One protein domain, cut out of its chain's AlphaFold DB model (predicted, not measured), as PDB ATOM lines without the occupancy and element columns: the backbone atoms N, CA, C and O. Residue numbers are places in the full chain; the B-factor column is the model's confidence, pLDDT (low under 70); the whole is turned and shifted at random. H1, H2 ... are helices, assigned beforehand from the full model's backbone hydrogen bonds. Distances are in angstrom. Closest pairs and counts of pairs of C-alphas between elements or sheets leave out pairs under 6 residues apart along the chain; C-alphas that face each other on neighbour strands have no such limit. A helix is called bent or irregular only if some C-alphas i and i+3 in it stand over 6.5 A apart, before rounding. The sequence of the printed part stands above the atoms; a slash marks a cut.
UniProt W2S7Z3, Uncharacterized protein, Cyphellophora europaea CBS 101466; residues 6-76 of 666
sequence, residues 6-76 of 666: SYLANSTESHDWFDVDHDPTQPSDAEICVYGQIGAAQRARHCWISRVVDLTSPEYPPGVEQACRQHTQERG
ATOM      1  N   SER A   6     -35.873 -46.061  39.968       46.78
ATOM      2  CA  SER A   6     -34.709 -45.797  40.816       46.78
ATOM      3  C   SER A   6     -33.396 -45.570  40.055       46.78
ATOM      4  O   SER A   6     -32.540 -44.863  40.574       46.78
ATOM      5  N   TYR A   7     -33.219 -46.117  38.845       48.28
ATOM      6  CA  TYR A   7     -32.022 -45.880  38.018       48.28
ATOM      7  C   TYR A   7     -32.086 -44.568  37.226       48.28
ATOM      8  O   TYR A   7     -31.048 -44.019  36.870       48.28
ATOM      9  N   LEU A   8     -33.293 -44.052  36.974       46.91
ATOM     10  CA  LEU A   8     -33.538 -42.834  36.190       46.91
ATOM     11  C   LEU A   8     -33.696 -41.579  37.067       46.91
ATOM     12  O   LEU A   8     -33.676 -40.466  36.552       46.91
ATOM     13  N   ALA A   9     -33.824 -41.740  38.388       45.38
ATOM     14  CA  ALA A   9     -34.159 -40.667  39.329       45.38
ATOM     15  C   ALA A   9     -33.103 -39.547  39.465       45.38
ATOM     16  O   ALA A   9     -33.418 -38.494  40.013       45.38
ATOM     17  N   ASN A  10     -31.875 -39.743  38.967       47.88
ATOM     18  CA  ASN A  10     -30.778 -38.775  39.115       47.88
ATOM     19  C   ASN A  10     -30.425 -37.996  37.836       47.88
ATOM     20  O   ASN A  10     -29.551 -37.136  37.891       47.88
ATOM     21  N   SER A  11     -31.087 -38.248  36.702       47.38
ATOM     22  CA  SER A  11     -30.871 -37.473  35.473       47.38
ATOM     23  C   SER A  11     -32.191 -36.864  35.011       47.38
ATOM     24  O   SER A  11     -33.041 -37.551  34.451       47.38
ATOM     25  N   THR A  12     -32.361 -35.561  35.218       47.62
ATOM     26  CA  THR A  12     -33.555 -34.804  34.808       47.62
ATOM     27  C   THR A  12     -33.821 -34.826  33.294       47.62
ATOM     28  O   THR A  12     -34.923 -34.493  32.883       47.62
ATOM     29  N   GLU A  13     -32.860 -35.266  32.474       49.22
ATOM     30  CA  GLU A  13     -32.995 -35.407  31.013       49.22
ATOM     31  C   GLU A  13     -33.442 -36.809  30.537       49.22
ATOM     32  O   GLU A  13     -33.751 -36.977  29.360       49.22
ATOM     33  N   SER A  14     -33.516 -37.828  31.410       49.56
ATOM     34  CA  SER A  14     -33.849 -39.208  30.989       49.56
ATOM     35  C   SER A  14     -35.337 -39.570  31.054       49.56
ATOM     36  O   SER A  14     -35.725 -40.635  30.575       49.56
ATOM     37  N   HIS A  15     -36.186 -38.713  31.633       48.97
ATOM     38  CA  HIS A  15     -37.616 -39.007  31.801       48.97
ATOM     39  C   HIS A  15     -38.418 -38.986  30.489       48.97
ATOM     40  O   HIS A  15     -39.375 -39.747  30.380       48.97
ATOM     41  N   ASP A  16     -37.985 -38.247  29.464       50.91
ATOM     42  CA  ASP A  16     -38.664 -38.213  28.154       50.91
ATOM     43  C   ASP A  16     -38.403 -39.467  27.289       50.91
ATOM     44  O   ASP A  16     -39.062 -39.692  26.279       50.91
ATOM     45  N   TRP A  17     -37.433 -40.308  27.663       52.53
ATOM     46  CA  TRP A  17     -36.959 -41.432  26.837       52.53
ATOM     47  C   TRP A  17     -37.759 -42.717  27.035       52.53
ATOM     48  O   TRP A  17     -37.735 -43.613  26.190       52.53
ATOM     49  N   PHE A  18     -38.450 -42.796  28.167       54.59
ATOM     50  CA  PHE A  18     -39.334 -43.893  28.527       54.59
ATOM     51  C   PHE A  18     -40.759 -43.382  28.674       54.59
ATOM     52  O   PHE A  18     -41.474 -43.836  29.568       54.59
ATOM     53  N   ASP A  19     -41.154 -42.441  27.807       54.06
ATOM     54  CA  ASP A  19     -42.564 -42.130  27.629       54.06
ATOM     55  C   ASP A  19     -43.284 -43.451  27.340       54.06
ATOM     56  O   ASP A  19     -43.019 -44.132  26.346       54.06
ATOM     57  N   VAL A  20     -44.097 -43.890  28.302       55.00
ATOM     58  CA  VAL A  20     -44.604 -45.270  28.380       55.00
ATOM     59  C   VAL A  20     -45.478 -45.598  27.165       55.00
ATOM     60  O   VAL A  20     -45.633 -46.770  26.814       55.00
ATOM     61  N   ASP A  21     -45.970 -44.556  26.495       58.28
ATOM     62  CA  ASP A  21     -46.908 -44.622  25.384       58.28
ATOM     63  C   ASP A  21     -46.240 -44.569  23.995       58.28
ATOM     64  O   ASP A  21     -46.915 -44.815  22.992       58.28
ATOM     65  N   HIS A  22     -44.926 -44.310  23.894       70.38
ATOM     66  CA  HIS A  22     -44.214 -44.258  22.611       70.38
ATOM     67  C   HIS A  22     -43.062 -45.267  22.558       70.38
ATOM     68  O   HIS A  22     -42.069 -45.135  23.264       70.38
ATOM     69  N   ASP A  23     -43.169 -46.275  21.685       76.31
ATOM     70  CA  ASP A  23     -42.054 -47.174  21.372       76.31
ATOM     71  C   ASP A  23     -41.121 -46.481  20.358       76.31
ATOM     72  O   ASP A  23     -41.457 -46.440  19.171       76.31
ATOM     73  N   PRO A  24     -39.941 -45.967  20.766       73.81
ATOM     74  CA  PRO A  24     -39.048 -45.199  19.892       73.81
ATOM     75  C   PRO A  24     -38.402 -46.050  18.787       73.81
ATOM     76  O   PRO A  24     -37.622 -45.548  17.979       73.81
ATOM     77  N   THR A  25     -38.688 -47.351  18.770       81.06
ATOM     78  CA  THR A  25     -38.278 -48.274  17.715       81.06
ATOM     79  C   THR A  25     -39.319 -48.415  16.598       81.06
ATOM     80  O   THR A  25     -39.012 -49.000  15.556       81.06
ATOM     81  N   GLN A  26     -40.539 -47.903  16.804       87.25
ATOM     82  CA  GLN A  26     -41.610 -47.900  15.811       87.25
ATOM     83  C   GLN A  26     -41.607 -46.579  15.040       87.25
ATOM     84  O   GLN A  26     -41.464 -45.514  15.643       87.25
ATOM     85  N   PRO A  27     -41.775 -46.615  13.708       89.50
ATOM     86  CA  PRO A  27     -41.909 -45.393  12.933       89.50
ATOM     87  C   PRO A  27     -43.218 -44.673  13.257       89.50
ATOM     88  O   PRO A  27     -44.252 -45.306  13.471       89.50
ATOM     89  N   SER A  28     -43.186 -43.345  13.222       89.38
ATOM     90  CA  SER A  28     -44.403 -42.532  13.302       89.38
ATOM     91  C   SER A  28     -45.240 -42.635  12.020       89.38
ATOM     92  O   SER A  28     -44.705 -42.855  10.930       89.38
ATOM     93  N   ASP A  29     -46.552 -42.382  12.113       91.31
ATOM     94  CA  ASP A  29     -47.445 -42.345  10.941       91.31
ATOM     95  C   ASP A  29     -46.946 -41.364   9.866       91.31
ATOM     96  O   ASP A  29     -47.035 -41.634   8.667       91.31
ATOM     97  N   ALA A  30     -46.349 -40.246  10.290       91.62
ATOM     98  CA  ALA A  30     -45.753 -39.263   9.395       91.62
ATOM     99  C   ALA A  30     -44.545 -39.832   8.631       91.62
ATOM    100  O   ALA A  30     -44.417 -39.614   7.427       91.62
ATOM    101  N   GLU A  31     -43.671 -40.594   9.292       89.19
ATOM    102  CA  GLU A  31     -42.537 -41.249   8.633       89.19
ATOM    103  C   GLU A  31     -42.991 -42.357   7.684       89.19
ATOM    104  O   GLU A  31     -42.436 -42.471   6.591       89.19
ATOM    105  N   ILE A  32     -44.023 -43.126   8.052       94.31
ATOM    106  CA  ILE A  32     -44.631 -44.136   7.172       94.31
ATOM    107  C   ILE A  32     -45.197 -43.465   5.913       94.31
ATOM    108  O   ILE A  32     -44.971 -43.963   4.809       94.31
ATOM    109  N   CYS A  33     -45.862 -42.312   6.048       93.25
ATOM    110  CA  CYS A  33     -46.384 -41.545   4.911       93.25
ATOM    111  C   CYS A  33     -45.284 -41.067   3.946       93.25
ATOM    112  O   CYS A  33     -45.525 -40.997   2.743       93.25
ATOM    113  N   VAL A  34     -44.089 -40.735   4.451       94.94
ATOM    114  CA  VAL A  34     -42.989 -40.180   3.640       94.94
ATOM    115  C   VAL A  34     -42.091 -41.268   3.046       94.94
ATOM    116  O   VAL A  34     -41.721 -41.190   1.876       94.94
ATOM    117  N   TYR A  35     -41.718 -42.276   3.839       90.44
ATOM    118  CA  TYR A  35     -40.695 -43.269   3.482       90.44
ATOM    119  C   TYR A  35     -41.269 -44.664   3.187       90.44
ATOM    120  O   TYR A  35     -40.520 -45.575   2.824       90.44
ATOM    121  N   GLY A  36     -42.582 -44.854   3.354       93.81
ATOM    122  CA  GLY A  36     -43.229 -46.164   3.344       93.81
ATOM    123  C   GLY A  36     -42.882 -46.994   4.587       93.81
ATOM    124  O   GLY A  36     -41.923 -46.706   5.298       93.81
ATOM    125  N   GLN A  37     -43.635 -48.069   4.842       93.31
ATOM    126  CA  GLN A  37     -43.488 -48.883   6.061       93.31
ATOM    127  C   GLN A  37     -42.051 -49.382   6.288       93.31
ATOM    128  O   GLN A  37     -41.511 -49.270   7.385       93.31
ATOM    129  N   ILE A  38     -41.421 -49.934   5.244       89.12
ATOM    130  CA  ILE A  38     -40.086 -50.540   5.344       89.12
ATOM    131  C   ILE A  38     -39.018 -49.461   5.556       89.12
ATOM    132  O   ILE A  38     -38.174 -49.605   6.439       89.12
ATOM    133  N   GLY A  39     -39.062 -48.377   4.773       89.44
ATOM    134  CA  GLY A  39     -38.100 -47.279   4.881       89.44
ATOM    135  C   GLY A  39     -38.219 -46.541   6.213       89.44
ATOM    136  O   GLY A  39     -37.208 -46.251   6.852       89.44
ATOM    137  N   ALA A  40     -39.448 -46.313   6.679       90.31
ATOM    138  CA  ALA A  40     -39.713 -45.705   7.973       90.31
ATOM    139  C   ALA A  40     -39.214 -46.590   9.127       90.31
ATOM    140  O   ALA A  40     -38.516 -46.097  10.006       90.31
ATOM    141  N   ALA A  41     -39.472 -47.902   9.093       88.69
ATOM    142  CA  ALA A  41     -38.976 -48.828  10.113       88.69
ATOM    143  C   ALA A  41     -37.436 -48.898  10.155       88.69
ATOM    144  O   ALA A  41     -36.845 -48.927  11.234       88.69
ATOM    145  N   GLN A  42     -36.766 -48.884   8.995       87.69
ATOM    146  CA  GLN A  42     -35.300 -48.813   8.925       87.69
ATOM    147  C   GLN A  42     -34.764 -47.508   9.519       87.69
ATOM    148  O   GLN A  42     -33.784 -47.530  10.263       87.69
ATOM    149  N   ARG A  43     -35.422 -46.381   9.225       88.62
ATOM    150  CA  ARG A  43     -35.065 -45.072   9.774       88.62
ATOM    151  C   ARG A  43     -35.253 -45.025  11.291       88.62
ATOM    152  O   ARG A  43     -34.317 -44.636  11.979       88.62
ATOM    153  N   ALA A  44     -36.398 -45.473  11.806       88.62
ATOM    154  CA  ALA A  44     -36.683 -45.524  13.240       88.62
ATOM    155  C   ALA A  44     -35.643 -46.375  13.984       88.62
ATOM    156  O   ALA A  44     -35.032 -45.910  14.945       88.62
ATOM    157  N   ARG A  45     -35.337 -47.573  13.462       90.56
ATOM    158  CA  ARG A  45     -34.247 -48.426  13.961       90.56
ATOM    159  C   ARG A  45     -32.904 -47.693  13.977       90.56
ATOM    160  O   ARG A  45     -32.221 -47.708  14.996       90.56
ATOM    161  N   HIS A  46     -32.519 -47.056  12.873       88.38
ATOM    162  CA  HIS A  46     -31.241 -46.349  12.767       88.38
ATOM    163  C   HIS A  46     -31.135 -45.180  13.759       88.38
ATOM    164  O   HIS A  46     -30.103 -45.012  14.414       88.38
ATOM    165  N   CYS A  47     -32.206 -44.395  13.904       88.38
ATOM    166  CA  CYS A  47     -32.289 -43.309  14.877       88.38
ATOM    167  C   CYS A  47     -32.191 -43.834  16.310       88.38
ATOM    168  O   CYS A  47     -31.444 -43.275  17.112       88.38
ATOM    169  N   TRP A  48     -32.896 -44.922  16.621       90.31
ATOM    170  CA  TRP A  48     -32.840 -45.551  17.935       90.31
ATOM    171  C   TRP A  48     -31.433 -46.065  18.256       90.31
ATOM    172  O   TRP A  48     -30.892 -45.726  19.304       90.31
ATOM    173  N   ILE A  49     -30.797 -46.804  17.337       90.50
ATOM    174  CA  ILE A  49     -29.433 -47.324  17.535       90.50
ATOM    175  C   ILE A  49     -28.448 -46.176  17.738       90.50
ATOM    176  O   ILE A  49     -27.650 -46.233  18.665       90.50
ATOM    177  N   SER A  50     -28.527 -45.120  16.924       89.81
ATOM    178  CA  SER A  50     -27.636 -43.959  17.057       89.81
ATOM    179  C   SER A  50     -27.759 -43.309  18.439       89.81
ATOM    180  O   SER A  50     -26.751 -43.047  19.080       89.81
ATOM    181  N   ARG A  51     -28.984 -43.148  18.950       87.56
ATOM    182  CA  ARG A  51     -29.211 -42.616  20.301       87.56
ATOM    183  C   ARG A  51     -28.688 -43.544  21.397       87.56
ATOM    184  O   ARG A  51     -28.115 -43.084  22.375       87.56
ATOM    185  N   VAL A  52     -28.874 -44.854  21.250       89.62
ATOM    186  CA  VAL A  52     -28.353 -45.837  22.212       89.62
ATOM    187  C   VAL A  52     -26.826 -45.860  22.223       89.62
ATOM    188  O   VAL A  52     -26.215 -46.026  23.276       89.62
ATOM    189  N   VAL A  53     -26.189 -45.648  21.074       89.69
ATOM    190  CA  VAL A  53     -24.735 -45.486  20.995       89.69
ATOM    191  C   VAL A  53     -24.287 -44.284  21.823       89.69
ATOM    192  O   VAL A  53     -23.279 -44.394  22.500       89.69
ATOM    193  N   ASP A  54     -25.035 -43.188  21.883       86.12
ATOM    194  CA  ASP A  54     -24.685 -42.069  22.771       86.12
ATOM    195  C   ASP A  54     -24.863 -42.443  24.259       86.12
ATOM    196  O   ASP A  54     -24.004 -42.154  25.093       86.12
ATOM    197  N   LEU A  55     -25.927 -43.187  24.585       84.19
ATOM    198  CA  LEU A  55     -26.245 -43.624  25.954       84.19
ATOM    199  C   LEU A  55     -25.325 -44.715  26.523       84.19
ATOM    200  O   LEU A  55     -25.291 -44.924  27.732       84.19
ATOM    201  N   THR A  56     -24.587 -45.431  25.679       80.50
ATOM    202  CA  THR A  56     -23.596 -46.439  26.109       80.50
ATOM    203  C   THR A  56     -22.224 -45.816  26.399       80.50
ATOM    204  O   THR A  56     -21.200 -46.501  26.368       80.50
ATOM    205  N   SER A  57     -22.174 -44.493  26.576       77.75
ATOM    206  CA  SER A  57     -20.979 -43.756  26.988       77.75
ATOM    207  C   SER A  57     -20.660 -44.030  28.470       77.75
ATOM    208  O   SER A  57     -21.591 -44.213  29.257       77.75
ATOM    209  N   PRO A  58     -19.376 -43.998  28.891       73.12
ATOM    210  CA  PRO A  58     -18.977 -44.134  30.299       73.12
ATOM    211  C   PRO A  58     -19.625 -43.118  31.254       73.12
ATOM    212  O   PRO A  58     -19.579 -43.296  32.468       73.12
ATOM    213  N   GLU A  59     -20.190 -42.037  30.716       77.50
ATOM    214  CA  GLU A  59     -20.898 -40.994  31.466       77.50
ATOM    215  C   GLU A  59     -22.238 -41.476  32.043       77.50
ATOM    216  O   GLU A  59     -22.746 -40.889  33.001       77.50
ATOM    217  N   TYR A  60     -22.803 -42.559  31.500       79.38
ATOM    218  CA  TYR A  60     -24.074 -43.120  31.945       79.38
ATOM    219  C   TYR A  60     -23.882 -44.326  32.879       79.38
ATOM    220  O   TYR A  60     -22.888 -45.050  32.786       79.38
ATOM    221  N   PRO A  61     -24.838 -44.595  33.793       79.31
ATOM    222  CA  PRO A  61     -24.762 -45.748  34.683       79.31
ATOM    223  C   PRO A  61     -24.674 -47.080  33.910       79.31
ATOM    224  O   PRO A  61     -25.424 -47.261  32.949       79.31
ATOM    225  N   PRO A  62     -23.889 -48.072  34.381       73.38
ATOM    226  CA  PRO A  62     -23.731 -49.372  33.711       73.38
ATOM    227  C   PRO A  62     -25.049 -50.109  33.408       73.38
ATOM    228  O   PRO A  62     -25.150 -50.862  32.442       73.38
ATOM    229  N   GLY A  63     -26.090 -49.873  34.219       79.94
ATOM    230  CA  GLY A  63     -27.418 -50.454  34.011       79.94
ATOM    231  C   GLY A  63     -28.125 -49.970  32.737       79.94
ATOM    232  O   GLY A  63     -28.954 -50.703  32.201       79.94
ATOM    233  N   VAL A  64     -27.792 -48.776  32.226       83.19
ATOM    234  CA  VAL A  64     -28.360 -48.233  30.979       83.19
ATOM    235  C   VAL A  64     -27.849 -49.026  29.783       83.19
ATOM    236  O   VAL A  64     -28.648 -49.509  28.984       83.19
ATOM    237  N   GLU A  65     -26.533 -49.242  29.701       83.94
ATOM    238  CA  GLU A  65     -25.938 -50.061  28.647       83.94
ATOM    239  C   GLU A  65     -26.512 -51.483  28.660       83.94
ATOM    240  O   GLU A  65     -26.925 -51.986  27.615       83.94
ATOM    241  N   GLN A  66     -26.608 -52.112  29.835       84.50
ATOM    242  CA  GLN A  66     -27.170 -53.456  29.955       84.50
ATOM    243  C   GLN A  66     -28.630 -53.523  29.471       84.50
ATOM    244  O   GLN A  66     -28.986 -54.439  28.730       84.50
ATOM    245  N   ALA A  67     -29.466 -52.546  29.839       84.38
ATOM    246  CA  ALA A  67     -30.861 -52.486  29.404       84.38
ATOM    247  C   ALA A  67     -30.985 -52.274  27.886       84.38
ATOM    248  O   ALA A  67     -31.773 -52.950  27.221       84.38
ATOM    249  N   CYS A  68     -30.179 -51.375  27.321       86.62
ATOM    250  CA  CYS A  68     -30.127 -51.130  25.884       86.62
ATOM    251  C   CYS A  68     -29.710 -52.379  25.095       86.62
ATOM    252  O   CYS A  68     -30.317 -52.683  24.067       86.62
ATOM    253  N   ARG A  69     -28.719 -53.125  25.595       86.19
ATOM    254  CA  ARG A  69     -28.259 -54.390  25.002       86.19
ATOM    255  C   ARG A  69     -29.306 -55.489  25.070       86.19
ATOM    256  O   ARG A  69     -29.534 -56.175  24.081       86.19
ATOM    257  N   GLN A  70     -29.987 -55.634  26.204       85.75
ATOM    258  CA  GLN A  70     -31.091 -56.585  26.313       85.75
ATOM    259  C   GLN A  70     -32.188 -56.265  25.284       85.75
ATOM    260  O   GLN A  70     -32.681 -57.156  24.594       85.75
ATOM    261  N   HIS A  71     -32.513 -54.981  25.115       86.56
ATOM    262  CA  HIS A  71     -33.512 -54.556  24.140       86.56
ATOM    263  C   HIS A  71     -33.097 -54.845  22.690       86.56
ATOM    264  O   HIS A  71     -33.913 -55.306  21.886       86.56
ATOM    265  N   THR A  72     -31.831 -54.605  22.324       87.69
ATOM    266  CA  THR A  72     -31.345 -54.963  20.983       87.69
ATOM    267  C   THR A  72     -31.295 -56.461  20.765       87.69
ATOM    268  O   THR A  72     -31.590 -56.905  19.654       87.69
ATOM    269  N   GLN A  73     -30.970 -57.242  21.792       87.62
ATOM    270  CA  GLN A  73     -30.958 -58.698  21.724       87.62
ATOM    271  C   GLN A  73     -32.357 -59.254  21.419       87.62
ATOM    272  O   GLN A  73     -32.513 -60.031  20.478       87.62
ATOM    273  N   GLU A  74     -33.390 -58.787  22.130       87.25
ATOM    274  CA  GLU A  74     -34.794 -59.184  21.915       87.25
ATOM    275  C   GLU A  74     -35.282 -58.899  20.482       87.25
ATOM    276  O   GLU A  74     -36.134 -59.616  19.954       87.25
ATOM    277  N   ARG A  75     -34.710 -57.885  19.817       86.88
ATOM    278  CA  ARG A  75     -35.051 -57.490  18.438       86.88
ATOM    279  C   ARG A  75     -34.064 -57.972  17.370       86.88
ATOM    280  O   ARG A  75     -34.279 -57.729  16.180       86.88
ATOM    281  N   GLY A  76     -32.986 -58.654  17.762       87.88
ATOM    282  CA  GLY A  76     -31.929 -59.110  16.854       87.88
ATOM    283  C   GLY A  76     -31.129 -57.974  16.200       87.88
ATOM    284  O   GLY A  76     -30.757 -58.086  15.026       87.88
TER     285      GLY A  76
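Overview. This is residues 6 to 76 of the 666 residues of an uncharacterized protein of Cyphellophora europaea CBS 101466 (UniProt W2S7Z3). One long helix, H2, makes most of the length of this domain, with a kink near its first end; H3 folds back from its other end, making a narrow V with it. The stretch before H2, residues 6 to 28 with the short helix H1, runs back along the long axis to where H2 begins, and its residues 12 to 17 stick out. The printed part has 71 residues with three named helices, in the order H1, H2, H3, and no named strand, and its class is all helix. The whole is elongated, with spans of 38 by 24 by 18 A, and only just loose, close to compact, with a radius of gyration of the C-alphas of 13.5 A.

Along the chain. Find C-alpha 29 at (-47.445, -42.345, 10.941), where H2 begins; it holds residues 29 to 55 and ends at C-alpha 55 at (-26.245, -43.624, 25.954), 26.0 A from the first. H2 is irregular: C-alphas 34 and 37 are 9.0 A apart, where about 5 A is the spacing in a regular helix. Further along, H3 holds residues 62 to 75, 20.7 A from first to last C-alpha, and ends at C-alpha 75 at (-35.051, -57.490, 18.438). Go back to His 15 for H1, residues 15 to 18, which is neither bent nor irregular, but only just: C-alphas 15 and 18 are 6.1 A apart.

Arrangement. Begin with H2 and look near residue 37, where it has a kink of 121 degrees. At its other end H2 and H3 only just touch, with 3 pairs of C-alphas within 8 A; the closest C-alphas are those of Val 52 and Cys 68, 6.7 A apart. H2 touches H3 with residues 52 to 55 alone, and H3 touches H2 with residues 64 to 68 alone. They form a helical hairpin, running opposite ways at a shallow tilt of 34 degrees, only just short of steep. H1 is apart from both H2 and H3. In H3 every O i to N i+4 pair is within hydrogen-bond range, in H2 20 of 23 are, and H1 is too short for such a pair; its 1 pair of O i and N i+3 is not within range.

Size, cuts and confidence. Look for the two C-alphas farthest apart at Asn 10 and Gly 36, 38.6 A from each other. The printed part has no cut, and both links, 10 residues from H1 to H2 and 6 from H2 to H3, are short. Residues 12 to 17, of which 15 to 17 belong to H1, stand free. The mean pLDDT of the printed part is 78.0; residues 6 to 21 are under 70, and H1 has a mean of 52.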